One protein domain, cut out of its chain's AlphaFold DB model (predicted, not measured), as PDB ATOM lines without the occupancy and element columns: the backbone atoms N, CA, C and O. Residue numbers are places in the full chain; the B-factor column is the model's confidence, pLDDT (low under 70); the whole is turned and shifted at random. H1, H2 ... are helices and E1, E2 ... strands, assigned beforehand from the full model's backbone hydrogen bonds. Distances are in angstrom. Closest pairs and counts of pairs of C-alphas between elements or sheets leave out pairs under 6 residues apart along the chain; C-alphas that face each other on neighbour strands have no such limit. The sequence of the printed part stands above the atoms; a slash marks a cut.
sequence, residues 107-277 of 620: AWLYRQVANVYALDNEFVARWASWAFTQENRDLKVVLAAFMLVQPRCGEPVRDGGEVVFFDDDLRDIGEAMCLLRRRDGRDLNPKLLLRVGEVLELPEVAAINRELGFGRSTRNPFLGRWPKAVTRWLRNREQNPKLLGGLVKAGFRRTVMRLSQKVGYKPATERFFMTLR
ATOM      1  N   ALA A 107       8.812 -44.985  -8.033       93.38
ATOM      2  CA  ALA A 107       8.780 -46.426  -7.835       93.38
ATOM      3  C   ALA A 107       9.073 -47.182  -9.135       93.38
ATOM      4  O   ALA A 107       9.832 -48.149  -9.111       93.38
ATOM      5  N   TRP A 108       8.533 -46.719 -10.267       90.94
ATOM      6  CA  TRP A 108       8.844 -47.275 -11.583       90.94
ATOM      7  C   TRP A 108      10.345 -47.183 -11.880       90.94
ATOM      8  O   TRP A 108      10.973 -48.204 -12.151       90.94
ATOM      9  N   LEU A 109      10.941 -45.992 -11.736       90.25
ATOM     10  CA  LEU A 109      12.369 -45.765 -11.982       90.25
ATOM     11  C   LEU A 109      13.250 -46.608 -11.042       90.25
ATOM     12  O   LEU A 109      14.222 -47.223 -11.477       90.25
ATOM     13  N   TYR A 110      12.882 -46.687  -9.762       94.44
ATOM     14  CA  TYR A 110      13.568 -47.515  -8.769       94.44
ATOM     15  C   TYR A 110      13.493 -49.009  -9.111       94.44
ATOM     16  O   TYR A 110      14.487 -49.724  -8.986       94.44
ATOM     17  N   ARG A 111      12.339 -49.481  -9.602       92.94
ATOM     18  CA  ARG A 111      12.143 -50.872 -10.028       92.94
ATOM     19  C   ARG A 111      12.970 -51.209 -11.269       92.94
ATOM     20  O   ARG A 111      13.471 -52.323 -11.356       92.94
ATOM     21  N   GLN A 112      13.198 -50.262 -12.182       89.06
ATOM     22  CA  GLN A 112      14.114 -50.506 -13.301       89.06
ATOM     23  C   GLN A 112      15.554 -50.739 -12.837       89.06
ATOM     24  O   GLN A 112      16.203 -51.669 -13.310       89.06
ATOM     25  N   VAL A 113      16.033 -49.967 -11.857       93.06
ATOM     26  CA  VAL A 113      17.350 -50.213 -11.244       93.06
ATOM     27  C   VAL A 113      17.385 -51.572 -10.542       93.06
ATOM     28  O   VAL A 113      18.340 -52.322 -10.730       93.06
ATOM     29  N   ALA A 114      16.332 -51.923  -9.797       92.94
ATOM     30  CA  ALA A 114      16.208 -53.229  -9.147       92.94
ATOM     31  C   ALA A 114      16.285 -54.398 -10.141       92.94
ATOM     32  O   ALA A 114      16.930 -55.406  -9.865       92.94
ATOM     33  N   ASN A 115      15.661 -54.249 -11.310       88.69
ATOM     34  CA  ASN A 115      15.689 -55.264 -12.354       88.69
ATOM     35  C   ASN A 115      17.095 -55.468 -12.933       88.69
ATOM     36  O   ASN A 115      17.481 -56.601 -13.190       88.69
ATOM     37  N   VAL A 116      17.867 -54.392 -13.129       87.50
ATOM     38  CA  VAL A 116      19.270 -54.500 -13.569       87.50
ATOM     39  C   VAL A 116      20.132 -55.110 -12.462       87.50
ATOM     40  O   VAL A 116      20.975 -55.954 -12.743       87.50
ATOM     41  N   TYR A 117      19.878 -54.743 -11.203       91.31
ATOM     42  CA  TYR A 117      20.569 -55.309 -10.042       91.31
ATOM     43  C   TYR A 117      20.383 -56.826  -9.948       91.31
ATOM     44  O   TYR A 117      21.353 -57.539  -9.744       91.31
ATOM     45  N   ALA A 118      19.166 -57.330 -10.170       88.38
ATOM     46  CA  ALA A 118      18.894 -58.768 -10.161       88.38
ATOM     47  C   ALA A 118      19.707 -59.559 -11.209       88.38
ATOM     48  O   ALA A 118      19.850 -60.771 -11.071       88.38
ATOM     49  N   LEU A 119      20.223 -58.882 -12.243       85.12
ATOM     50  CA  LEU A 119      21.054 -59.474 -13.290       85.12
ATOM     51  C   LEU A 119      22.547 -59.348 -12.958       85.12
ATOM     52  O   LEU A 119      23.274 -60.331 -13.067       85.12
ATOM     53  N   ASP A 120      23.002 -58.154 -12.559       86.00
ATOM     54  CA  ASP A 120      24.401 -57.892 -12.208       86.00
ATOM     55  C   ASP A 120      24.537 -56.725 -11.205       86.00
ATOM     56  O   ASP A 120      24.318 -55.545 -11.512       86.00
ATOM     57  N   ASN A 121      24.964 -57.064  -9.986       89.75
ATOM     58  CA  ASN A 121      25.168 -56.121  -8.887       89.75
ATOM     59  C   ASN A 121      26.309 -55.122  -9.157       89.75
ATOM     60  O   ASN A 121      26.206 -53.950  -8.778       89.75
ATOM     61  N   GLU A 122      27.409 -55.576  -9.765       89.88
ATOM     62  CA  GLU A 122      28.567 -54.729 -10.062       89.88
ATOM     63  C   GLU A 122      28.241 -53.770 -11.205       89.88
ATOM     64  O   GLU A 122      28.579 -52.582 -11.139       89.88
ATOM     65  N   PHE A 123      27.505 -54.242 -12.211       90.12
ATOM     66  CA  PHE A 123      27.038 -53.392 -13.296       90.12
ATOM     67  C   PHE A 123      26.245 -52.192 -12.765       90.12
ATOM     68  O   PHE A 123      26.491 -51.060 -13.184       90.12
ATOM     69  N   VAL A 124      25.339 -52.386 -11.798       93.12
ATOM     70  CA  VAL A 124      24.591 -51.267 -11.188       93.12
ATOM     71  C   VAL A 124      25.512 -50.293 -10.447       93.12
ATOM     72  O   VAL A 124      25.311 -49.078 -10.526       93.12
ATOM     73  N   ALA A 125      26.561 -50.780  -9.780       94.75
ATOM     74  CA  ALA A 125      27.559 -49.928  -9.130       94.75
ATOM     75  C   ALA A 125      28.352 -49.078 -10.145       94.75
ATOM     76  O   ALA A 125      28.582 -47.878  -9.932       94.75
ATOM     77  N   ARG A 126      28.714 -49.665 -11.290       94.00
ATOM     78  CA  ARG A 126      29.346 -48.945 -12.405       94.00
ATOM     79  C   ARG A 126      28.377 -47.979 -13.078       94.00
ATOM     80  O   ARG A 126      28.761 -46.854 -13.396       94.00
ATOM     81  N   TRP A 127      27.103 -48.346 -13.198       93.69
ATOM     82  CA  TRP A 127      26.059 -47.473 -13.726       93.69
ATOM     83  C   TRP A 127      25.835 -46.252 -12.832       93.69
ATOM     84  O   TRP A 127      25.761 -45.133 -13.337       93.69
ATOM     85  N   ALA A 128      25.815 -46.431 -11.509       95.81
ATOM     86  CA  ALA A 128      25.776 -45.339 -10.536       95.81
ATOM     87  C   ALA A 128      26.983 -44.398 -10.685       95.81
ATOM     88  O   ALA A 128      26.825 -43.172 -10.708       95.81
ATOM     89  N   SER A 129      28.173 -44.973 -10.867       95.69
ATOM     90  CA  SER A 129      29.417 -44.227 -11.077       95.69
ATOM     91  C   SER A 129      29.398 -43.427 -12.385       95.69
ATOM     92  O   SER A 129      29.698 -42.230 -12.387       95.69
ATOM     93  N   TRP A 130      28.936 -44.040 -13.476       93.56
ATOM     94  CA  TRP A 130      28.734 -43.383 -14.767       93.56
ATOM     95  C   TRP A 130      27.700 -42.261 -14.661       93.56
ATOM     96  O   TRP A 130      27.989 -41.113 -15.014       93.56
ATOM     97  N   ALA A 131      26.521 -42.555 -14.108       91.62
ATOM     98  CA  ALA A 131      25.400 -41.627 -14.007       91.62
ATOM     99  C   ALA A 131      25.754 -40.380 -13.192       91.62
ATOM    100  O   ALA A 131      25.287 -39.288 -13.517       91.62
ATOM    101  N   PHE A 132      26.623 -40.501 -12.182       93.25
ATOM    102  CA  PHE A 132      27.117 -39.373 -11.388       93.25
ATOM    103  C   PHE A 132      27.783 -38.279 -12.239       93.25
ATOM    104  O   PHE A 132      27.684 -37.096 -11.908       93.25
ATOM    105  N   THR A 133      28.403 -38.650 -13.361       88.06
ATOM    106  CA  THR A 133      29.077 -37.719 -14.288       88.06
ATOM    107  C   THR A 133      28.153 -37.106 -15.347       88.06
ATOM    108  O   THR A 133      28.538 -36.146 -16.021       88.06
ATOM    109  N   GLN A 134      26.933 -37.630 -15.480       85.06
ATOM    110  CA  GLN A 134      25.944 -37.190 -16.470       85.06
ATOM    111  C   GLN A 134      25.137 -35.989 -15.964       85.06
ATOM    112  O   GLN A 134      25.344 -35.536 -14.851       85.06
ATOM    113  N   GLU A 135      24.203 -35.437 -16.739       78.75
ATOM    114  CA  GLU A 135      23.320 -34.343 -16.272       78.75
ATOM    115  C   GLU A 135      22.041 -34.843 -15.579       78.75
ATOM    116  O   GLU A 135      21.395 -34.102 -14.838       78.75
ATOM    117  N   ASN A 136      21.678 -36.112 -15.785       83.50
ATOM    118  CA  ASN A 136      20.408 -36.663 -15.323       83.50
ATOM    119  C   ASN A 136      20.322 -36.678 -13.788       83.50
ATOM    120  O   ASN A 136      21.050 -37.408 -13.115       83.50
ATOM    121  N   ARG A 137      19.443 -35.847 -13.222       89.06
ATOM    122  CA  ARG A 137      19.342 -35.652 -11.769       89.06
ATOM    123  C   ARG A 137      18.543 -36.751 -11.090       89.06
ATOM    124  O   ARG A 137      18.966 -37.215 -10.034       89.06
ATOM    125  N   ASP A 138      17.422 -37.150 -11.681       90.38
ATOM    126  CA  ASP A 138      16.517 -38.127 -11.078       90.38
ATOM    127  C   ASP A 138      17.170 -39.513 -11.070       90.38
ATOM    128  O   ASP A 138      17.190 -40.170 -10.029       90.38
ATOM    129  N   LEU A 139      17.844 -39.889 -12.164       91.38
ATOM    130  CA  LEU A 139      18.615 -41.130 -12.232       91.38
ATOM    131  C   LEU A 139      19.705 -41.193 -11.155       91.38
ATOM    132  O   LEU A 139      19.833 -42.205 -10.471       91.38
ATOM    133  N   LYS A 140      20.472 -40.111 -10.954       93.88
ATOM    134  CA  LYS A 140      21.493 -40.069  -9.893       93.88
ATOM    135  C   LYS A 140      20.890 -40.235  -8.511       93.88
ATOM    136  O   LYS A 140      21.486 -40.901  -7.673       93.88
ATOM    137  N   VAL A 141      19.751 -39.591  -8.257       96.94
ATOM    138  CA  VAL A 141      19.067 -39.694  -6.967       96.94
ATOM    139  C   VAL A 141      18.625 -41.132  -6.723       96.94
ATOM    140  O   VAL A 141      18.865 -41.648  -5.633       96.94
ATOM    141  N   VAL A 142      18.013 -41.780  -7.718       97.06
ATOM    142  CA  VAL A 142      17.537 -43.162  -7.596       97.06
ATOM    143  C   VAL A 142      18.696 -44.143  -7.449       97.06
ATOM    144  O   VAL A 142      18.667 -44.955  -6.529       97.06
ATOM    145  N   LEU A 143      19.745 -44.033  -8.269       97.62
ATOM    146  CA  LEU A 143      20.930 -44.888  -8.153       97.62
ATOM    147  C   LEU A 143      21.635 -44.686  -6.808       97.62
ATOM    148  O   LEU A 143      21.947 -45.665  -6.140       97.62
ATOM    149  N   ALA A 144      21.808 -43.444  -6.340       98.19
ATOM    150  CA  ALA A 144      22.369 -43.193  -5.014       98.19
ATOM    151  C   ALA A 144      21.496 -43.801  -3.904       98.19
ATOM    152  O   ALA A 144      22.023 -44.438  -2.995       98.19
ATOM    153  N   ALA A 145      20.170 -43.646  -3.984       98.38
ATOM    154  CA  ALA A 145      19.236 -44.247  -3.034       98.38
ATOM    155  C   ALA A 145      19.368 -45.775  -3.014       98.38
ATOM    156  O   ALA A 145      19.521 -46.356  -1.942       98.38
ATOM    157  N   PHE A 146      19.366 -46.414  -4.184       98.31
ATOM    158  CA  PHE A 146      19.495 -47.861  -4.339       98.31
ATOM    159  C   PHE A 146      20.833 -48.386  -3.797       98.31
ATOM    160  O   PHE A 146      20.859 -49.279  -2.946       98.31
ATOM    161  N   MET A 147      21.949 -47.767  -4.197       98.00
ATOM    162  CA  MET A 147      23.284 -48.173  -3.747       98.00
ATOM    163  C   MET A 147      23.460 -48.050  -2.231       98.00
ATOM    164  O   MET A 147      24.202 -48.826  -1.643       98.00
ATOM    165  N   LEU A 148      22.768 -47.122  -1.562       98.00
ATOM    166  CA  LEU A 148      22.869 -46.949  -0.108       98.00
ATOM    167  C   LEU A 148      22.171 -48.050   0.706       98.00
ATOM    168  O   LEU A 148      22.440 -48.137   1.910       98.00
ATOM    169  N   VAL A 149      21.288 -48.855   0.098       96.81
ATOM    170  CA  VAL A 149      20.470 -49.874   0.789       96.81
ATOM    171  C   VAL A 149      20.747 -51.315   0.358       96.81
ATOM    172  O   VAL A 149      20.508 -52.218   1.157       96.81
ATOM    173  N   GLN A 150      21.296 -51.548  -0.835       94.50
ATOM    174  CA  GLN A 150      21.601 -52.899  -1.334       94.50
ATOM    175  C   GLN A 150      22.510 -53.708  -0.363       94.50
ATOM    176  O   GLN A 150      23.224 -53.100   0.439       94.50
ATOM    177  N   PRO A 151      22.476 -55.050  -0.341       92.19
ATOM    178  CA  PRO A 151      23.058 -55.877   0.726       92.19
ATOM    179  C   PRO A 151      24.594 -55.981   0.753       92.19
ATOM    180  O   PRO A 151      25.135 -56.143   1.845       92.19
ATOM    181  N   ARG A 152      25.299 -55.834  -0.379       91.69
ATOM    182  CA  ARG A 152      26.774 -55.908  -0.474       91.69
ATOM    183  C   ARG A 152      27.419 -54.701   0.192       91.69
ATOM    184  O   ARG A 152      27.605 -53.648  -0.422       91.69
ATOM    185  N   CYS A 153      27.637 -54.803   1.496       90.25
ATOM    186  CA  CYS A 153      28.000 -53.669   2.335       90.25
ATOM    187  C   CYS A 153      29.223 -53.924   3.211       90.25
ATOM    188  O   CYS A 153      29.302 -53.371   4.313       90.25
ATOM    189  N   GLY A 154      30.150 -54.752   2.722       89.75
ATOM    190  CA  GLY A 154      31.350 -55.111   3.467       89.75
ATOM    191  C   GLY A 154      31.064 -55.990   4.677       89.75
ATOM    192  O   GLY A 154      31.731 -55.847   5.701       89.75
ATOM    193  N   GLU A 155      30.028 -56.836   4.625       88.94
ATOM    194  CA  GLU A 155      29.753 -57.748   5.738       88.94
ATOM    195  C   GLU A 155      30.839 -58.837   5.812       88.94
ATOM    196  O   GLU A 155      31.334 -59.292   4.777       88.94
ATOM    197  N   PRO A 156      31.243 -59.253   7.026       90.81
ATOM    198  CA  PRO A 156      32.200 -60.337   7.187       90.81
ATOM    199  C   PRO A 156      31.585 -61.659   6.714       90.81
ATOM    200  O   PRO A 156      30.567 -62.100   7.255       90.81
ATOM    201  N   VAL A 157      32.234 -62.312   5.754       89.69
ATOM    202  CA  VAL A 157      31.899 -63.664   5.300       89.69
ATOM    203  C   VAL A 157      32.520 -64.655   6.272       89.69
ATOM    204  O   VAL A 157      33.719 -64.588   6.560       89.69
ATOM    205  N   ARG A 158      31.692 -65.551   6.812       92.44
ATOM    206  CA  ARG A 158      32.107 -66.503   7.842       92.44
ATOM    207  C   ARG A 158      32.027 -67.943   7.365       92.44
ATOM    208  O   ARG A 158      31.028 -68.319   6.761       92.44
ATOM    209  N   ASP A 159      33.029 -68.732   7.735       90.06
ATOM    210  CA  ASP A 159      33.052 -70.190   7.604       90.06
ATOM    211  C   ASP A 159      33.422 -70.795   8.965       90.06
ATOM    212  O   ASP A 159      34.293 -70.278   9.663       90.06
ATOM    213  N   GLY A 160      32.676 -71.799   9.426       87.44
ATOM    214  CA  GLY A 160      32.859 -72.375  10.770       87.44
ATOM    215  C   GLY A 160      32.719 -71.392  11.953       87.44
ATOM    216  O   GLY A 160      33.092 -71.724  13.073       87.44
ATOM    217  N   GLY A 161      32.185 -70.183  11.735       88.88
ATOM    218  CA  GLY A 161      32.077 -69.117  12.744       88.88
ATOM    219  C   GLY A 161      33.210 -68.081  12.717       88.88
ATOM    220  O   GLY A 161      33.033 -66.993  13.285       88.88
ATOM    221  N   GLU A 162      34.303 -68.360  12.004       90.38
ATOM    222  CA  GLU A 162      35.440 -67.456  11.796       90.38
ATOM    223  C   GLU A 162      35.233 -66.567  10.568       90.38
ATOM    224  O   GLU A 162      34.583 -66.966   9.609       90.38
ATOM    225  N   VAL A 163      35.761 -65.339  10.594       91.94
ATOM    226  CA  VAL A 163      35.692 -64.418   9.447       91.94
ATOM    227  C   VAL A 163      36.809 -64.762   8.468       91.94
ATOM    228  O   VAL A 163      37.977 -64.593   8.804       91.94
ATOM    229  N   VAL A 164      36.451 -65.192   7.259       91.31
ATOM    230  CA  VAL A 164      37.416 -65.569   6.212       91.31
ATOM    231  C   VAL A 164      37.848 -64.341   5.410       91.31
ATOM    232  O   VAL A 164      39.033 -64.117   5.188       91.31
ATOM    233  N   PHE A 165      36.886 -63.517   4.994       91.56
ATOM    234  CA  PHE A 165      37.114 -62.250   4.298       91.56
ATOM    235  C   PHE A 165      35.895 -61.329   4.466       91.56
ATOM    236  O   PHE A 165      34.881 -61.721   5.045       91.56
ATOM    237  N   PHE A 166      35.988 -60.092   3.986       88.31
ATOM    238  CA  PHE A 166      34.860 -59.158   3.931       88.31
ATOM    239  C   PHE A 166      34.338 -59.088   2.496       88.31
ATOM    240  O   PHE A 166      35.143 -58.999   1.572       88.31
ATOM    241  N   ASP A 167      33.016 -59.129   2.315       89.75
ATOM    242  CA  ASP A 167      32.390 -58.928   1.001       89.75
ATOM    243  C   ASP A 167      32.738 -57.539   0.427       89.75
ATOM    244  O   ASP A 167      33.185 -56.642   1.149       89.75
ATOM    245  N   ASP A 168      32.491 -57.323  -0.862       90.25
ATOM    246  CA  ASP A 168      32.617 -55.989  -1.441       90.25
ATOM    247  C   ASP A 168      31.634 -55.016  -0.773       90.25
ATOM    248  O   ASP A 168      30.487 -55.340  -0.437       90.25
ATOM    249  N   ASP A 169      32.068 -53.768  -0.620       94.31
ATOM    250  CA  ASP A 169      31.233 -52.700  -0.085       94.31
ATOM    251  C   ASP A 169      30.715 -51.792  -1.198       94.31
ATOM    252  O   ASP A 169      31.130 -50.645  -1.360       94.31
ATOM    253  N   LEU A 170      29.748 -52.284  -1.970       95.00
ATOM    254  CA  LEU A 170      29.139 -51.481  -3.030       95.00
ATOM    255  C   LEU A 170      28.289 -50.320  -2.478       95.00
ATOM    256  O   LEU A 170      27.946 -49.399  -3.226       95.00
ATOM    257  N   ARG A 171      27.976 -50.285  -1.168       96.19
ATOM    258  CA  ARG A 171      27.319 -49.113  -0.557       96.19
ATOM    259  C   ARG A 171      28.229 -47.891  -0.532       96.19
ATOM    260  O   ARG A 171      27.712 -46.768  -0.528       96.19
ATOM    261  N   ASP A 172      29.547 -48.085  -0.588       96.44
ATOM    262  CA  ASP A 172      30.506 -46.986  -0.678       96.44
ATOM    263  C   ASP A 172      30.307 -46.134  -1.932       96.44
ATOM    264  O   ASP A 172      30.526 -44.925  -1.870       96.44
ATOM    265  N   ILE A 173      29.793 -46.703  -3.025       97.75
ATOM    266  CA  ILE A 173      29.468 -45.951  -4.246       97.75
ATOM    267  C   ILE A 173      28.340 -44.949  -3.980       97.75
ATOM    268  O   ILE A 173      28.454 -43.769  -4.313       97.75
ATOM    269  N   GLY A 174      27.264 -45.386  -3.316       97.38
ATOM    270  CA  GLY A 174      26.149 -44.512  -2.940       97.38
ATOM    271  C   GLY A 174      26.570 -43.418  -1.954       97.38
ATOM    272  O   GLY A 174      26.137 -42.265  -2.062       97.38
ATOM    273  N   GLU A 175      27.467 -43.742  -1.019       97.75
ATOM    274  CA  GLU A 175      28.072 -42.751  -0.126       97.75
ATOM    275  C   GLU A 175      28.958 -41.761  -0.889       97.75
ATOM    276  O   GLU A 175      28.844 -40.551  -0.678       97.75
ATOM    277  N   ALA A 176      29.794 -42.241  -1.812       97.94
ATOM    278  CA  ALA A 176      30.645 -41.405  -2.649       97.94
ATOM    279  C   ALA A 176      29.808 -40.412  -3.466       97.94
ATOM    280  O   ALA A 176      30.097 -39.216  -3.431       97.94
ATOM    281  N   MET A 177      28.708 -40.850  -4.091       98.06
ATOM    282  CA  MET A 177      27.773 -39.955  -4.793       98.06
ATOM    283  C   MET A 177      27.221 -38.844  -3.885       98.06
ATOM    284  O   MET A 177      27.038 -37.710  -4.328       98.06
ATOM    285  N   CYS A 178      26.960 -39.144  -2.608       97.88
ATOM    286  CA  CYS A 178      26.453 -38.169  -1.636       97.88
ATOM    287  C   CYS A 178      27.518 -37.172  -1.150       97.88
ATOM    288  O   CYS A 178      27.174 -36.070  -0.711       97.88
ATOM    289  N   LEU A 179      28.795 -37.561  -1.158       97.12
ATOM    290  CA  LEU A 179      29.884 -36.840  -0.492       97.12
ATOM    291  C   LEU A 179      30.794 -36.088  -1.466       97.12
ATOM    292  O   LEU A 179      31.310 -35.021  -1.115       97.12
ATOM    293  N   LEU A 180      30.988 -36.625  -2.671       95.12
ATOM    294  CA  LEU A 180      31.824 -36.025  -3.701       95.12
ATOM    295  C   LEU A 180      31.253 -34.688  -4.170       95.12
ATOM    296  O   LEU A 180      30.044 -34.493  -4.284       95.12
ATOM    297  N   ARG A 181      32.166 -33.766  -4.474       90.00
ATOM    298  CA  ARG A 181      31.855 -32.471  -5.073       90.00
ATOM    299  C   ARG A 181      32.574 -32.359  -6.402       90.00
ATOM    300  O   ARG A 181      33.786 -32.559  -6.460       90.00
ATOM    301  N   ARG A 182      31.847 -31.965  -7.440       88.31
ATOM    302  CA  ARG A 182      32.413 -31.723  -8.767       88.31
ATOM    303  C   ARG A 182      32.470 -30.229  -9.069       88.31
ATOM    304  O   ARG A 182      31.745 -29.425  -8.482       88.31
ATOM    305  N   ARG A 183      33.388 -29.838  -9.955       80.69
ATOM    306  CA  ARG A 183      33.530 -28.438 -10.398       80.69
ATOM    307  C   ARG A 183      32.518 -28.065 -11.480       80.69
ATOM    308  O   ARG A 183      32.137 -26.906 -11.556       80.69
ATOM    309  N   ASP A 184      32.066 -29.051 -12.250       78.56
ATOM    310  CA  ASP A 184      31.057 -28.917 -13.306       78.56
ATOM    311  C   ASP A 184      29.617 -28.780 -12.771       78.56
ATOM    312  O   ASP A 184      28.690 -28.564 -13.542       78.56
ATOM    313  N   GLY A 185      29.404 -28.898 -11.453       79.88
ATOM    314  CA  GLY A 185      28.080 -28.797 -10.833       79.88
ATOM    315  C   GLY A 185      27.164 -29.999 -11.086       79.88
ATOM    316  O   GLY A 185      25.971 -29.928 -10.774       79.88
ATOM    317  N   ARG A 186      27.706 -31.101 -11.627       84.56
ATOM    318  CA  ARG A 186      26.981 -32.359 -11.855       84.56
ATOM    319  C   ARG A 186      26.914 -33.240 -10.605       84.56
ATOM    320  O   ARG A 186      26.322 -34.310 -10.640       84.56
ATOM    321  N   ASP A 187      27.474 -32.831  -9.481       90.81
ATOM    322  CA  ASP A 187      27.342 -33.545  -8.213       90.81
ATOM    323  C   ASP A 187      25.927 -33.443  -7.601       90.81
ATOM    324  O   ASP A 187      25.065 -32.663  -8.027       90.81
ATOM    325  N   LEU A 188      25.668 -34.241  -6.557       94.88
ATOM    326  CA  LEU A 188      24.434 -34.140  -5.783       94.88
ATOM    327  C   LEU A 188      24.451 -32.870  -4.923       94.88
ATOM    328  O   LEU A 188      24.962 -32.835  -3.801       94.88
ATOM    329  N   ASN A 189      23.830 -31.805  -5.432       93.19
ATOM    330  CA  ASN A 189      23.590 -30.604  -4.634       93.19
ATOM    331  C   ASN A 189      22.684 -30.911  -3.410       93.19
ATOM    332  O   ASN A 189      22.017 -31.949  -3.373       93.19
ATOM    333  N   PRO A 190      22.572 -30.005  -2.416       95.50
ATOM    334  CA  PRO A 190      21.823 -30.287  -1.188       95.50
ATOM    335  C   PRO A 190      20.361 -30.703  -1.404       95.50
ATOM    336  O   PRO A 190      19.819 -31.450  -0.593       95.50
ATOM    337  N   LYS A 191      19.699 -30.212  -2.466       94.69
ATOM    338  CA  LYS A 191      18.312 -30.601  -2.770       94.69
ATOM    339  C   LYS A 191      18.248 -32.041  -3.261       94.69
ATOM    340  O   LYS A 191      17.364 -32.764  -2.827       94.69
ATOM    341  N   LEU A 192      19.183 -32.445  -4.120       95.69
ATOM    342  CA  LEU A 192      19.261 -33.822  -4.603       95.69
ATOM    343  C   LEU A 192      19.658 -34.777  -3.474       95.69
ATOM    344  O   LEU A 192      19.030 -35.815  -3.323       95.69
ATOM    345  N   LEU A 193      20.598 -34.390  -2.606       97.38
ATOM    346  CA  LEU A 193      20.956 -35.181  -1.423       97.38
ATOM    347  C   LEU A 193      19.766 -35.390  -0.469       97.38
ATOM    348  O   LEU A 193      19.580 -36.487   0.056       97.38
ATOM    349  N   LEU A 194      18.947 -34.352  -0.254       97.44
ATOM    350  CA  LEU A 194      17.697 -34.478   0.502       97.44
ATOM    351  C   LEU A 194      16.728 -35.431  -0.204       97.44
ATOM    352  O   LEU A 194      16.147 -36.295   0.449       97.44
ATOM    353  N   ARG A 195      16.615 -35.304  -1.530       96.88
ATOM    354  CA  ARG A 195      15.748 -36.133  -2.369       96.88
ATOM    355  C   ARG A 195      16.103 -37.618  -2.295       96.88
ATOM    356  O   ARG A 195      15.185 -38.417  -2.226       96.88
ATOM    357  N   VAL A 196      17.385 -37.987  -2.213       98.25
ATOM    358  CA  VAL A 196      17.812 -39.391  -2.007       98.25
ATOM    359  C   VAL A 196      17.117 -39.998  -0.786       98.25
ATOM    360  O   VAL A 196      16.557 -41.088  -0.857       98.25
ATOM    361  N   GLY A 197      17.088 -39.265   0.328       97.31
ATOM    362  CA  GLY A 197      16.415 -39.725   1.536       97.31
ATOM    363  C   GLY A 197      14.892 -39.683   1.448       97.31
ATOM    364  O   GLY A 197      14.246 -40.444   2.153       97.31
ATOM    365  N   GLU A 198      14.310 -38.780   0.659       96.75
ATOM    366  CA  GLU A 198      12.857 -38.741   0.422       96.75
ATOM    367  C   GLU A 198      12.412 -39.927  -0.449       96.75
ATOM    368  O   GLU A 198      11.385 -40.525  -0.159       96.75
ATOM    369  N   VAL A 199      13.211 -40.321  -1.451       97.75
ATOM    370  CA  VAL A 199      12.973 -41.523  -2.270       97.75
ATOM    371  C   VAL A 199      12.941 -42.773  -1.395       97.75
ATOM    372  O   VAL A 199      12.003 -43.554  -1.490       97.75
ATOM    373  N   LEU A 200      13.919 -42.941  -0.498       97.50
ATOM    374  CA  LEU A 200      13.981 -44.096   0.408       97.50
ATOM    375  C   LEU A 200      12.838 -44.153   1.433       97.50
ATOM    376  O   LEU A 200      12.573 -45.216   1.986       97.50
ATOM    377  N   GLU A 201      12.180 -43.025   1.711       95.94
ATOM    378  CA  GLU A 201      11.033 -42.952   2.623       95.94
ATOM    379  C   GLU A 201       9.692 -43.225   1.939       95.94
ATOM    380  O   GLU A 201       8.707 -43.461   2.642       95.94
ATOM    381  N   LEU A 202       9.636 -43.204   0.603       95.44
ATOM    382  CA  LEU A 202       8.401 -43.492  -0.118       95.44
ATOM    383  C   LEU A 202       7.925 -44.919   0.200       95.44
ATOM    384  O   LEU A 202       8.716 -45.861   0.070       95.44
ATOM    385  N   PRO A 203       6.648 -45.111   0.579       94.00
ATOM    386  CA  PRO A 203       6.102 -46.434   0.872       94.00
ATOM    387  C   PRO A 203       6.297 -47.441  -0.267       94.00
ATOM    388  O   PRO A 203       6.614 -48.601  -0.009       94.00
ATOM    389  N   GLU A 204       6.163 -46.993  -1.514       93.88
ATOM    390  CA  GLU A 204       6.301 -47.804  -2.723       93.88
ATOM    391  C   GLU A 204       7.748 -48.280  -2.927       93.88
ATOM    392  O   GLU A 204       7.985 -49.438  -3.264       93.88
ATOM    393  N   VAL A 205       8.733 -47.417  -2.650       96.31
ATOM    394  CA  VAL A 205      10.163 -47.773  -2.696       96.31
ATOM    395  C   VAL A 205      10.530 -48.686  -1.528       96.31
ATOM    396  O   VAL A 205      11.251 -49.667  -1.700       96.31
ATOM    397  N   ALA A 206       9.994 -48.415  -0.336       95.25
ATOM    398  CA  ALA A 206      10.172 -49.285   0.818       95.25
ATOM    399  C   ALA A 206       9.582 -50.686   0.577       95.25
ATOM    400  O   ALA A 206      10.149 -51.664   1.057       95.25
ATOM    401  N   ALA A 207       8.476 -50.800  -0.165       94.12
ATOM    402  CA  ALA A 207       7.915 -52.083  -0.581       94.12
ATOM    403  C   ALA A 207       8.865 -52.839  -1.525       94.12
ATOM    404  O   ALA A 207       9.191 -53.983  -1.223       94.12
ATOM    405  N   ILE A 208       9.404 -52.179  -2.560       95.44
ATOM    406  CA  ILE A 208      10.408 -52.778  -3.463       95.44
ATOM    407  C   ILE A 208      11.624 -53.282  -2.674       95.44
ATOM    408  O   ILE A 208      12.073 -54.406  -2.865       95.44
ATOM    409  N   ASN A 209      12.135 -52.485  -1.735       95.94
ATOM    410  CA  ASN A 209      13.262 -52.901  -0.901       95.94
ATOM    411  C   ASN A 209      12.947 -54.151  -0.072       95.94
ATOM    412  O   ASN A 209      13.799 -55.024   0.046       95.94
ATOM    413  N   ARG A 210      11.729 -54.277   0.466       93.69
ATOM    414  CA  ARG A 210      11.312 -55.490   1.186       93.69
ATOM    415  C   ARG A 210      11.184 -56.695   0.255       93.69
ATOM    416  O   ARG A 210      11.609 -57.774   0.652       93.69
ATOM    417  N   GLU A 211      10.650 -56.511  -0.955       93.62
ATOM    418  CA  GLU A 211      10.585 -57.557  -1.993       93.62
ATOM    419  C   GLU A 211      11.987 -58.106  -2.313       93.62
ATOM    420  O   GLU A 211      12.164 -59.314  -2.422       93.62
ATOM    421  N   LEU A 212      12.997 -57.230  -2.377       92.50
ATOM    422  CA  LEU A 212      14.400 -57.590  -2.624       92.50
ATOM    423  C   LEU A 212      15.149 -58.111  -1.380       92.50
ATOM    424  O   LEU A 212      16.342 -58.401  -1.457       92.50
ATOM    425  N   GLY A 213      14.500 -58.180  -0.213       92.06
ATOM    426  CA  GLY A 213      15.145 -58.570   1.046       92.06
ATOM    427  C   GLY A 213      16.105 -57.519   1.626       92.06
ATOM    428  O   GLY A 213      16.959 -57.839   2.453       92.06
ATOM    429  N   PHE A 214      15.999 -56.253   1.212       92.81
ATOM    430  CA  PHE A 214      16.848 -55.172   1.707       92.81
ATOM    431  C   PHE A 214      16.362 -54.669   3.071       92.81
ATOM    432  O   PHE A 214      15.273 -54.111   3.219       92.81
ATOM    433  N   GLY A 215      17.234 -54.777   4.075       85.38
ATOM    434  CA  GLY A 215      16.937 -54.359   5.444       85.38
ATOM    435  C   GLY A 215      16.042 -55.351   6.196       85.38
ATOM    436  O   GLY A 215      15.486 -56.284   5.636       85.38
ATOM    437  N   ARG A 216      15.925 -55.167   7.518       79.69
ATOM    438  CA  ARG A 216      15.227 -56.117   8.415       79.69
ATOM    439  C   ARG A 216      13.867 -55.622   8.922       79.69
ATOM    440  O   ARG A 216      13.151 -56.345   9.602       79.69
ATOM    441  N   SER A 217      13.528 -54.361   8.654       82.75
ATOM    442  CA  SER A 217      12.340 -53.709   9.208       82.75
ATOM    443  C   SER A 217      11.121 -53.903   8.306       82.75
ATOM    444  O   SER A 217      11.081 -53.414   7.179       82.75
ATOM    445  N   THR A 218      10.074 -54.529   8.839       76.75
ATOM    446  CA  THR A 218       8.786 -54.684   8.145       76.75
ATOM    447  C   THR A 218       7.920 -53.424   8.213       76.75
ATOM    448  O   THR A 218       7.113 -53.189   7.320       76.75
ATOM    449  N   ARG A 219       8.110 -52.568   9.228       80.81
ATOM    450  CA  ARG A 219       7.279 -51.369   9.463       80.81
ATOM    451  C   ARG A 219       7.890 -50.090   8.902       80.81
ATOM    452  O   ARG A 219       7.264 -49.406   8.102       80.81
ATOM    453  N   ASN A 220       9.126 -49.784   9.282       88.31
ATOM    454  CA  ASN A 220       9.795 -48.544   8.890       88.31
ATOM    455  C   ASN A 220      10.576 -48.717   7.579       88.31
ATOM    456  O   ASN A 220      11.181 -49.781   7.403       88.31
ATOM    457  N   PRO A 221      10.619 -47.692   6.705       93.06
ATOM    458  CA  PRO A 221      11.489 -47.685   5.533       93.06
ATOM    459  C   PRO A 221      12.963 -47.875   5.909       93.06
ATOM    460  O   PRO A 221      13.454 -47.297   6.884       93.06
ATOM    461  N   PHE A 222      13.687 -48.682   5.132       94.00
ATOM    462  CA  PHE A 222      15.119 -48.882   5.325       94.00
ATOM    463  C   PHE A 222      15.911 -47.791   4.595       94.00
ATOM    464  O   PHE A 222      15.949 -47.754   3.371       94.00
ATOM    465  N   LEU A 223      16.560 -46.902   5.355       95.56
ATOM    466  CA  LEU A 223      17.330 -45.774   4.803       95.56
ATOM    467  C   LEU A 223      18.811 -46.100   4.546       95.56
ATOM    468  O   LEU A 223      19.577 -45.225   4.133       95.56
ATOM    469  N   GLY A 224      19.237 -47.332   4.842       95.06
ATOM    470  CA  GLY A 224      20.606 -47.786   4.619       95.06
ATOM    471  C   GLY A 224      21.654 -46.858   5.234       95.06
ATOM    472  O   GLY A 224      21.549 -46.446   6.394       95.06
ATOM    473  N   ARG A 225      22.679 -46.509   4.450       96.50
ATOM    474  CA  ARG A 225      23.762 -45.610   4.891       96.50
ATOM    475  C   ARG A 225      23.476 -44.120   4.679       96.50
ATOM    476  O   ARG A 225      24.286 -43.291   5.100       96.50
ATOM    477  N   TRP A 226      22.318 -43.749   4.121       98.06
ATOM    478  CA  TRP A 226      21.978 -42.347   3.843       98.06
ATOM    479  C   TRP A 226      22.087 -41.427   5.078       98.06
ATOM    480  O   TRP A 226      22.753 -40.390   4.976       98.06
ATOM    481  N   PRO A 227      21.560 -41.782   6.275       98.00
ATOM    482  CA  PRO A 227      21.684 -40.915   7.451       98.00
ATOM    483  C   PRO A 227      23.141 -40.669   7.871       98.00
ATOM    484  O   PRO A 227      23.498 -39.557   8.273       98.00
ATOM    485  N   LYS A 228      24.004 -41.690   7.744       97.31
ATOM    486  CA  LYS A 228      25.439 -41.589   8.053       97.31
ATOM    487  C   LYS A 228      26.162 -40.713   7.030       97.31
ATOM    488  O   LYS A 228      26.896 -39.810   7.432       97.31
ATOM    489  N   ALA A 229      25.897 -40.911   5.738       98.00
ATOM    490  CA  ALA A 229      26.466 -40.101   4.662       98.00
ATOM    491  C   ALA A 229      26.102 -38.614   4.825       98.00
ATOM    492  O   ALA A 229      26.979 -37.751   4.827       98.00
ATOM    493  N   VAL A 230      24.829 -38.296   5.075       98.38
ATOM    494  CA  VAL A 230      24.386 -36.912   5.324       98.38
ATOM    495  C   VAL A 230      24.997 -36.341   6.605       98.38
ATOM    496  O   VAL A 230      25.385 -35.175   6.627       98.38
ATOM    497  N   THR A 231      25.141 -37.139   7.663       98.25
ATOM    498  CA  THR A 231      25.806 -36.697   8.900       98.25
ATOM    499  C   THR A 231      27.267 -36.316   8.650       98.25
ATOM    500  O   THR A 231      27.695 -35.247   9.090       98.25
ATOM    501  N   ARG A 232      28.026 -37.127   7.899       97.81
ATOM    502  CA  ARG A 232      29.404 -36.797   7.479       97.81
ATOM    503  C   ARG A 232      29.438 -35.548   6.603       97.81
ATOM    504  O   ARG A 232      30.250 -34.650   6.827       97.81
ATOM    505  N   TRP A 233      28.511 -35.450   5.652       97.62
ATOM    506  CA  TRP A 233      28.360 -34.291   4.776       97.62
ATOM    507  C   TRP A 233      28.142 -32.997   5.573       97.62
ATOM    508  O   TRP A 233      28.821 -32.000   5.306       97.62
ATOM    509  N   LEU A 234      27.240 -33.017   6.564       97.38
ATOM    510  CA  LEU A 234      26.936 -31.889   7.454       97.38
ATOM    511  C   LEU A 234      28.128 -31.538   8.346       97.38
ATOM    512  O   LEU A 234      28.497 -30.365   8.406       97.38
ATOM    513  N   ARG A 235      28.773 -32.540   8.958       96.75
ATOM    514  CA  ARG A 235      29.955 -32.361   9.814       96.75
ATOM    515  C   ARG A 235      31.096 -31.670   9.081       96.75
ATOM    516  O   ARG A 235      31.623 -30.678   9.574       96.75
ATOM    517  N   ASN A 236      31.418 -32.130   7.874       95.44
ATOM    518  CA  ASN A 236      32.451 -31.506   7.054       95.44
ATOM    519  C   ASN A 236      32.128 -30.024   6.767       95.44
ATOM    520  O   ASN A 236      32.996 -29.160   6.831       95.44
ATOM    521  N   ARG A 237      30.860 -29.684   6.506       94.88
ATOM    522  CA  ARG A 237      30.445 -28.291   6.249       94.88
ATOM    523  C   ARG A 237      30.432 -27.433   7.505       94.88
ATOM    524  O   ARG A 237      30.748 -26.252   7.418       94.88
ATOM    525  N   GLU A 238      30.107 -28.009   8.654       94.62
ATOM    526  CA  GLU A 238      30.240 -27.335   9.942       94.62
ATOM    527  C   GLU A 238      31.703 -26.988  10.253       94.62
ATOM    528  O   GLU A 238      31.999 -25.849  10.608       94.62
ATOM    529  N   GLN A 239      32.618 -27.934  10.023       94.69
ATOM    530  CA  GLN A 239      34.063 -27.745  10.195       94.69
ATOM    531  C   GLN A 239      34.676 -26.802   9.148       94.69
ATOM    532  O   GLN A 239      35.742 -26.235   9.377       94.69
ATOM    533  N   ASN A 240      33.988 -26.577   8.022       93.50
ATOM    534  CA  ASN A 240      34.444 -25.726   6.926       93.50
ATOM    535  C   ASN A 240      33.482 -24.552   6.672       93.50
ATOM    536  O   ASN A 240      32.658 -24.598   5.749       93.50
ATOM    537  N   PRO A 241      33.622 -23.429   7.404       88.00
ATOM    538  CA  PRO A 241      32.688 -22.309   7.320       88.00
ATOM    539  C   PRO A 241      32.512 -21.699   5.929       88.00
ATOM    540  O   PRO A 241      31.435 -21.193   5.610       88.00
ATOM    541  N   LYS A 242      33.550 -21.745   5.081       89.81
ATOM    542  CA  LYS A 242      33.465 -21.286   3.685       89.81
ATOM    543  C   LYS A 242      32.464 -22.125   2.883       89.81
ATOM    544  O   LYS A 242      31.693 -21.561   2.109       89.81
ATOM    545  N   LEU A 243      32.427 -23.443   3.101       91.31
ATOM    546  CA  LEU A 243      31.489 -24.342   2.425       91.31
ATOM    547  C   LEU A 243      30.056 -24.104   2.908       91.31
ATOM    548  O   LEU A 243      29.167 -23.902   2.081       91.31
ATOM    549  N   LEU A 244      29.829 -24.045   4.225       92.25
ATOM    550  CA  LEU A 244      28.497 -23.768   4.777       92.25
ATOM    551  C   LEU A 244      27.974 -22.386   4.356       92.25
ATOM    552  O   LEU A 244      26.830 -22.259   3.917       92.25
ATOM    553  N   GLY A 245      28.825 -21.358   4.418       89.00
ATOM    554  CA  GLY A 245      28.492 -20.011   3.955       89.00
ATOM    555  C   GLY A 245      28.180 -19.965   2.457       89.00
ATOM    556  O   GLY A 245      27.222 -19.306   2.052       89.00
ATOM    557  N   GLY A 246      28.929 -20.710   1.637       87.69
ATOM    558  CA  GLY A 246      28.665 -20.865   0.204       87.69
ATOM    559  C   GLY A 246      27.277 -21.444  -0.087       87.69
ATOM    560  O   GLY A 246      26.563 -20.924  -0.943       87.69
ATOM    561  N   LEU A 247      26.839 -22.447   0.682       88.88
ATOM    562  CA  LEU A 247      25.500 -23.034   0.539       88.88
ATOM    563  C   LEU A 247      24.380 -22.044   0.872       88.88
ATOM    564  O   LEU A 247      23.364 -22.004   0.177       88.88
ATOM    565  N   VAL A 248      24.560 -21.226   1.912       86.19
ATOM    566  CA  VAL A 248      23.592 -20.176   2.264       86.19
ATOM    567  C   VAL A 248      23.526 -19.115   1.167       86.19
ATOM    568  O   VAL A 248      22.425 -18.751   0.753       86.19
ATOM    569  N   LYS A 249      24.676 -18.680   0.634       81.56
ATOM    570  CA  LYS A 249      24.747 -17.744  -0.504       81.56
ATOM    571  C   LYS A 249      24.099 -18.301  -1.778       81.56
ATOM    572  O   LYS A 249      23.547 -17.531  -2.557       81.56
ATOM    573  N   ALA A 250      24.132 -19.618  -1.969       80.12
ATOM    574  CA  ALA A 250      23.475 -20.311  -3.077       80.12
ATOM    575  C   ALA A 250      21.980 -20.617  -2.829       80.12
ATOM    576  O   ALA A 250      21.330 -21.237  -3.669       80.12
ATOM    577  N   GLY A 251      21.411 -20.200  -1.688       83.50
ATOM    578  CA  GLY A 251      19.985 -20.360  -1.380       83.50
ATOM    579  C   GLY A 251      19.594 -21.711  -0.767       83.50
ATOM    580  O   GLY A 251      18.407 -21.992  -0.604       83.50
ATOM    581  N   PHE A 252      20.553 -22.548  -0.363       90.25
ATOM    582  CA  PHE A 252      20.284 -23.882   0.198       90.25
ATOM    583  C   PHE A 252      20.039 -23.902   1.712       90.25
ATOM    584  O   PHE A 252      19.900 -24.973   2.294       90.25
ATOM    585  N   ARG A 253      19.931 -22.738   2.363       91.38
ATOM    586  CA  ARG A 253      19.736 -22.613   3.821       91.38
ATOM    587  C   ARG A 253      18.635 -23.534   4.364       91.38
ATOM    588  O   ARG A 253      18.891 -24.347   5.245       91.38
ATOM    589  N   ARG A 254      17.418 -23.440   3.806       92.06
ATOM    590  CA  ARG A 254      16.269 -24.261   4.237       92.06
ATOM    591  C   ARG A 254      16.504 -25.753   3.987       92.06
ATOM    592  O   ARG A 254      16.084 -26.577   4.789       92.06
ATOM    593  N   THR A 255      17.192 -26.099   2.903       95.12
ATOM    594  CA  THR A 255      17.522 -27.487   2.568       95.12
ATOM    595  C   THR A 255      18.514 -28.087   3.562       95.12
ATOM    596  O   THR A 255      18.299 -29.199   4.026       95.12
ATOM    597  N   VAL A 256      19.548 -27.337   3.965       96.38
ATOM    598  CA  VAL A 256      20.511 -27.778   4.991       96.38
ATOM    599  C   VAL A 256      19.826 -27.979   6.346       96.38
ATOM    600  O   VAL A 256      20.092 -28.968   7.028       96.38
ATOM    601  N   MET A 257      18.899 -27.087   6.719       95.25
ATOM    602  CA  MET A 257      18.088 -27.255   7.932       95.25
ATOM    603  C   MET A 257      17.247 -28.537   7.872       95.25
ATOM    604  O   MET A 257      17.273 -29.316   8.819       95.25
ATOM    605  N   ARG A 258      16.566 -28.794   6.745       96.31
ATOM    606  CA  ARG A 258      15.777 -30.023   6.544       96.31
ATOM    607  C   ARG A 258      16.636 -31.284   6.611       96.31
ATOM    608  O   ARG A 258      16.260 -32.212   7.314       96.31
ATOM    609  N   LEU A 259      17.798 -31.303   5.952       97.62
ATOM    610  CA  LEU A 259      18.759 -32.411   6.054       97.62
ATOM    611  C   LEU A 259      19.149 -32.670   7.513       97.62
ATOM    612  O   LEU A 259      19.074 -33.804   7.973       97.62
ATOM    613  N   SER A 260      19.494 -31.608   8.247       96.44
ATOM    614  CA  SER A 260      19.880 -31.698   9.660       96.44
ATOM    615  C   SER A 260      18.756 -32.271  10.524       96.44
ATOM    616  O   SER A 260      19.001 -33.140  11.353       96.44
ATOM    617  N   GLN A 261      17.517 -31.819  10.312       95.06
ATOM    618  CA  GLN A 261      16.341 -32.329  11.021       95.06
ATOM    619  C   GLN A 261      16.089 -33.807  10.711       95.06
ATOM    620  O   GLN A 261      15.880 -34.591  11.633       95.06
ATOM    621  N   LYS A 262      16.152 -34.185   9.431       95.25
ATOM    622  CA  LYS A 262      15.799 -35.523   8.941       95.25
ATOM    623  C   LYS A 262      16.739 -36.612   9.458       95.25
ATOM    624  O   LYS A 262      16.282 -37.705   9.758       95.25
ATOM    625  N   VAL A 263      18.030 -36.311   9.622       96.25
ATOM    626  CA  VAL A 263      19.005 -37.271  10.184       96.25
ATOM    627  C   VAL A 263      19.244 -37.098  11.682       96.25
ATOM    628  O   VAL A 263      20.109 -37.762  12.246       96.25
ATOM    629  N   GLY A 264      18.518 -36.184  12.333       94.12
ATOM    630  CA  GLY A 264      18.740 -35.864  13.742       94.12
ATOM    631  C   GLY A 264      20.149 -35.333  14.021       94.12
ATOM    632  O   GLY A 264      20.707 -35.608  15.083       94.12
ATOM    633  N   TYR A 265      20.736 -34.597  13.071       95.06
ATOM    634  CA  TYR A 265      22.073 -34.030  13.209       95.06
ATOM    635  C   TYR A 265      22.137 -33.115  14.432       95.06
ATOM    636  O   TYR A 265      21.264 -32.265  14.635       95.06
ATOM    637  N   LYS A 266      23.191 -33.276  15.235       91.00
ATOM    638  CA  LYS A 266      23.470 -32.467  16.424       91.00
ATOM    639  C   LYS A 266      24.718 -31.621  16.146       91.00
ATOM    640  O   LYS A 266      25.820 -32.135  16.337       91.00
ATOM    641  N   PRO A 267      24.566 -30.373  15.656       90.62
ATOM    642  CA  PRO A 267      25.703 -29.487  15.439       90.62
ATOM    643  C   PRO A 267      26.487 -29.266  16.731       90.62
ATOM    644  O   PRO A 267      25.891 -29.101  17.798       90.62
ATOM    645  N   ALA A 268      27.811 -29.241  16.619       90.06
ATOM    646  CA  ALA A 268      28.723 -29.041  17.743       90.06
ATOM    647  C   ALA A 268      29.036 -27.556  18.003       90.06
ATOM    648  O   ALA A 268      29.590 -27.213  19.044       90.06
ATOM    649  N   THR A 269      28.702 -26.665  17.066       87.50
ATOM    650  CA  THR A 269      29.118 -25.260  17.074       87.50
ATOM    651  C   THR A 269      27.936 -24.298  16.958       87.50
ATOM    652  O   THR A 269      27.021 -24.480  16.150       87.50
ATOM    653  N   GLU A 270      27.979 -23.190  17.709       86.00
ATOM    654  CA  GLU A 270      26.979 -22.109  17.587       86.00
ATOM    655  C   GLU A 270      26.994 -21.487  16.184       86.00
ATOM    656  O   GLU A 270      25.953 -21.115  15.632       86.00
ATOM    657  N   ARG A 271      28.178 -21.447  15.557       85.69
ATOM    658  CA  ARG A 271      28.392 -20.908  14.211       85.69
ATOM    659  C   ARG A 271      27.511 -21.579  13.160       85.69
ATOM    660  O   ARG A 271      27.076 -20.897  12.228       85.69
ATOM    661  N   PHE A 272      27.230 -22.873  13.297       90.44
ATOM    662  CA  PHE A 272      26.337 -23.590  12.391       90.44
ATOM    663  C   PHE A 272      24.934 -22.963  12.383       90.44
ATOM    664  O   PHE A 272      24.413 -22.591  11.328       90.44
ATOM    665  N   PHE A 273      24.361 -22.746  13.569       88.62
ATOM    666  CA  PHE A 273      23.044 -22.128  13.739       88.62
ATOM    667  C   PHE A 273      23.028 -20.664  13.301       88.62
ATOM    668  O   PHE A 273      22.106 -20.251  12.594       88.62
ATOM    669  N   MET A 274      24.068 -19.898  13.644       85.00
ATOM    670  CA  MET A 274      24.202 -18.499  13.223       85.00
ATOM    671  C   MET A 274      24.259 -18.368  11.698       85.00
ATOM    672  O   MET A 274      23.541 -17.553  11.117       85.00
ATOM    673  N   THR A 275      25.063 -19.204  11.033       87.56
ATOM    674  CA  THR A 275      25.221 -19.180   9.568       87.56
ATOM    675  C   THR A 275      23.908 -19.522   8.868       87.56
ATOM    676  O   THR A 275      23.530 -18.874   7.892       87.56
ATOM    677  N   LEU A 276      23.171 -20.504   9.392       88.38
ATOM    678  CA  LEU A 276      21.861 -20.893   8.867       88.38
ATOM    679  C   LEU A 276      20.724 -19.964   9.297       88.38
ATOM    680  O   LEU A 276      19.593 -20.154   8.849       88.38
ATOM    681  N   ARG A 277      20.994 -18.967  10.146       86.56
ATOM    682  CA  ARG A 277      19.969 -18.139  10.789       86.56
ATOM    683  C   ARG A 277      18.859 -18.999  11.416       86.56
ATOM    684  O   ARG A 277      17.670 -18.720  11.259       86.56
TER     685      ARG A 277
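What this domain is: This is residues 107 to 277 of the 620 residues of an uncharacterized protein of Myxococcales bacterium (UniProt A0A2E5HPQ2). H3 is the middle of a cluster of helices, with H1, H2, H4 and H5 packed round it and H6 on H1; H7 on H4 and H9 on H5 extend this body to a far end made by H8 and H10. At the other end of the long axis the small strand hairpin E1 and E2 sticks out as an arm. The 171 printed residues hold H1 H2 H3 E1 E2 H4 H5 H6 H7 H8 H9 H10 in that order, mostly helix, the helix packing part aligned and part crossed, with one antiparallel sheet, E1 - E2. The whole is compact, with a radius of gyration of the C-alphas of 16.9 A and spans of 52 by 37 by 32 A.

How they stand to each other: Start at H1, residues 107 to 117; it touches H2, residues 121 to 132, with the C-alphas of Tyr 117 and Val 124 the closest at 5.8 A, and H2 touches H1 with residues 123 to 124 alone. H2 and H3, residues 137 to 147, form a helical hairpin, closest at C-alphas Ala 128 and Leu 143, 5.4 A, with a shallow tilt of 32 degrees, only just short of steep. Next, E1, residues 156 to 159, and E2, residues 162 to 166, form an antiparallel hairpin; look for N 157 and O 165 within hydrogen-bond range at 2.8 A. H4, residues 171 to 179, touches H3 at a steep tilt of 39 degrees, opposite ways, with the C-alphas of Ala 144 and Gly 174 closest at 4.5 A. H5, residues 190 to 201, touches H3 at C-alphas Val 196 and Val 141, the closest at 5.1 A. H6, residues 203 to 211, touches H1, closest at C-alphas Val 205 and Ala 107, 5.5 A. H7, residues 226 to 239, touches H4, closest at C-alphas Ala 229 and Glu 175, 5.7 A. H8, residues 241 to 249, only just touches H7, with 3 pairs of C-alphas within 8 A, and only at the corner, closest at C-alphas Leu 244 and Arg 237, 5.1 A. H9, residues 253 to 262, touches residues 190 to 194 of H5 alone, closest at C-alphas Leu 259 and Leu 194, 6.0 A. H10, residues 270 to 275, touches H8, closest at C-alphas Thr 275 and Gly 245, 6.5 A. Every O i to N i+4 pair is within hydrogen-bond range in H1, H2, H3, H4, H6, H7, H8, H9 and H10; in H5 it is 7 of 8.

Where its parts are: Find C-alpha 107 at (8.780, -46.426, -7.835), where H1 begins. H2 is 17.0 A from first to last C-alpha and H5 17.1 A. H7, the longest helix, starts at C-alpha 226 (21.978, -42.347, 3.843) and runs 20.0 A. H10 ends at C-alpha 275 (25.221, -19.180, 9.568).

The domain as a whole: The two C-alphas farthest apart, those of Gly 160 and Lys 249, are 56.4 A apart. The printed part has no cut, and the link from H6 to H7, residues 212 to 225, is long. The mean pLDDT of the printed part is 92.2, and no printed residue is under 70.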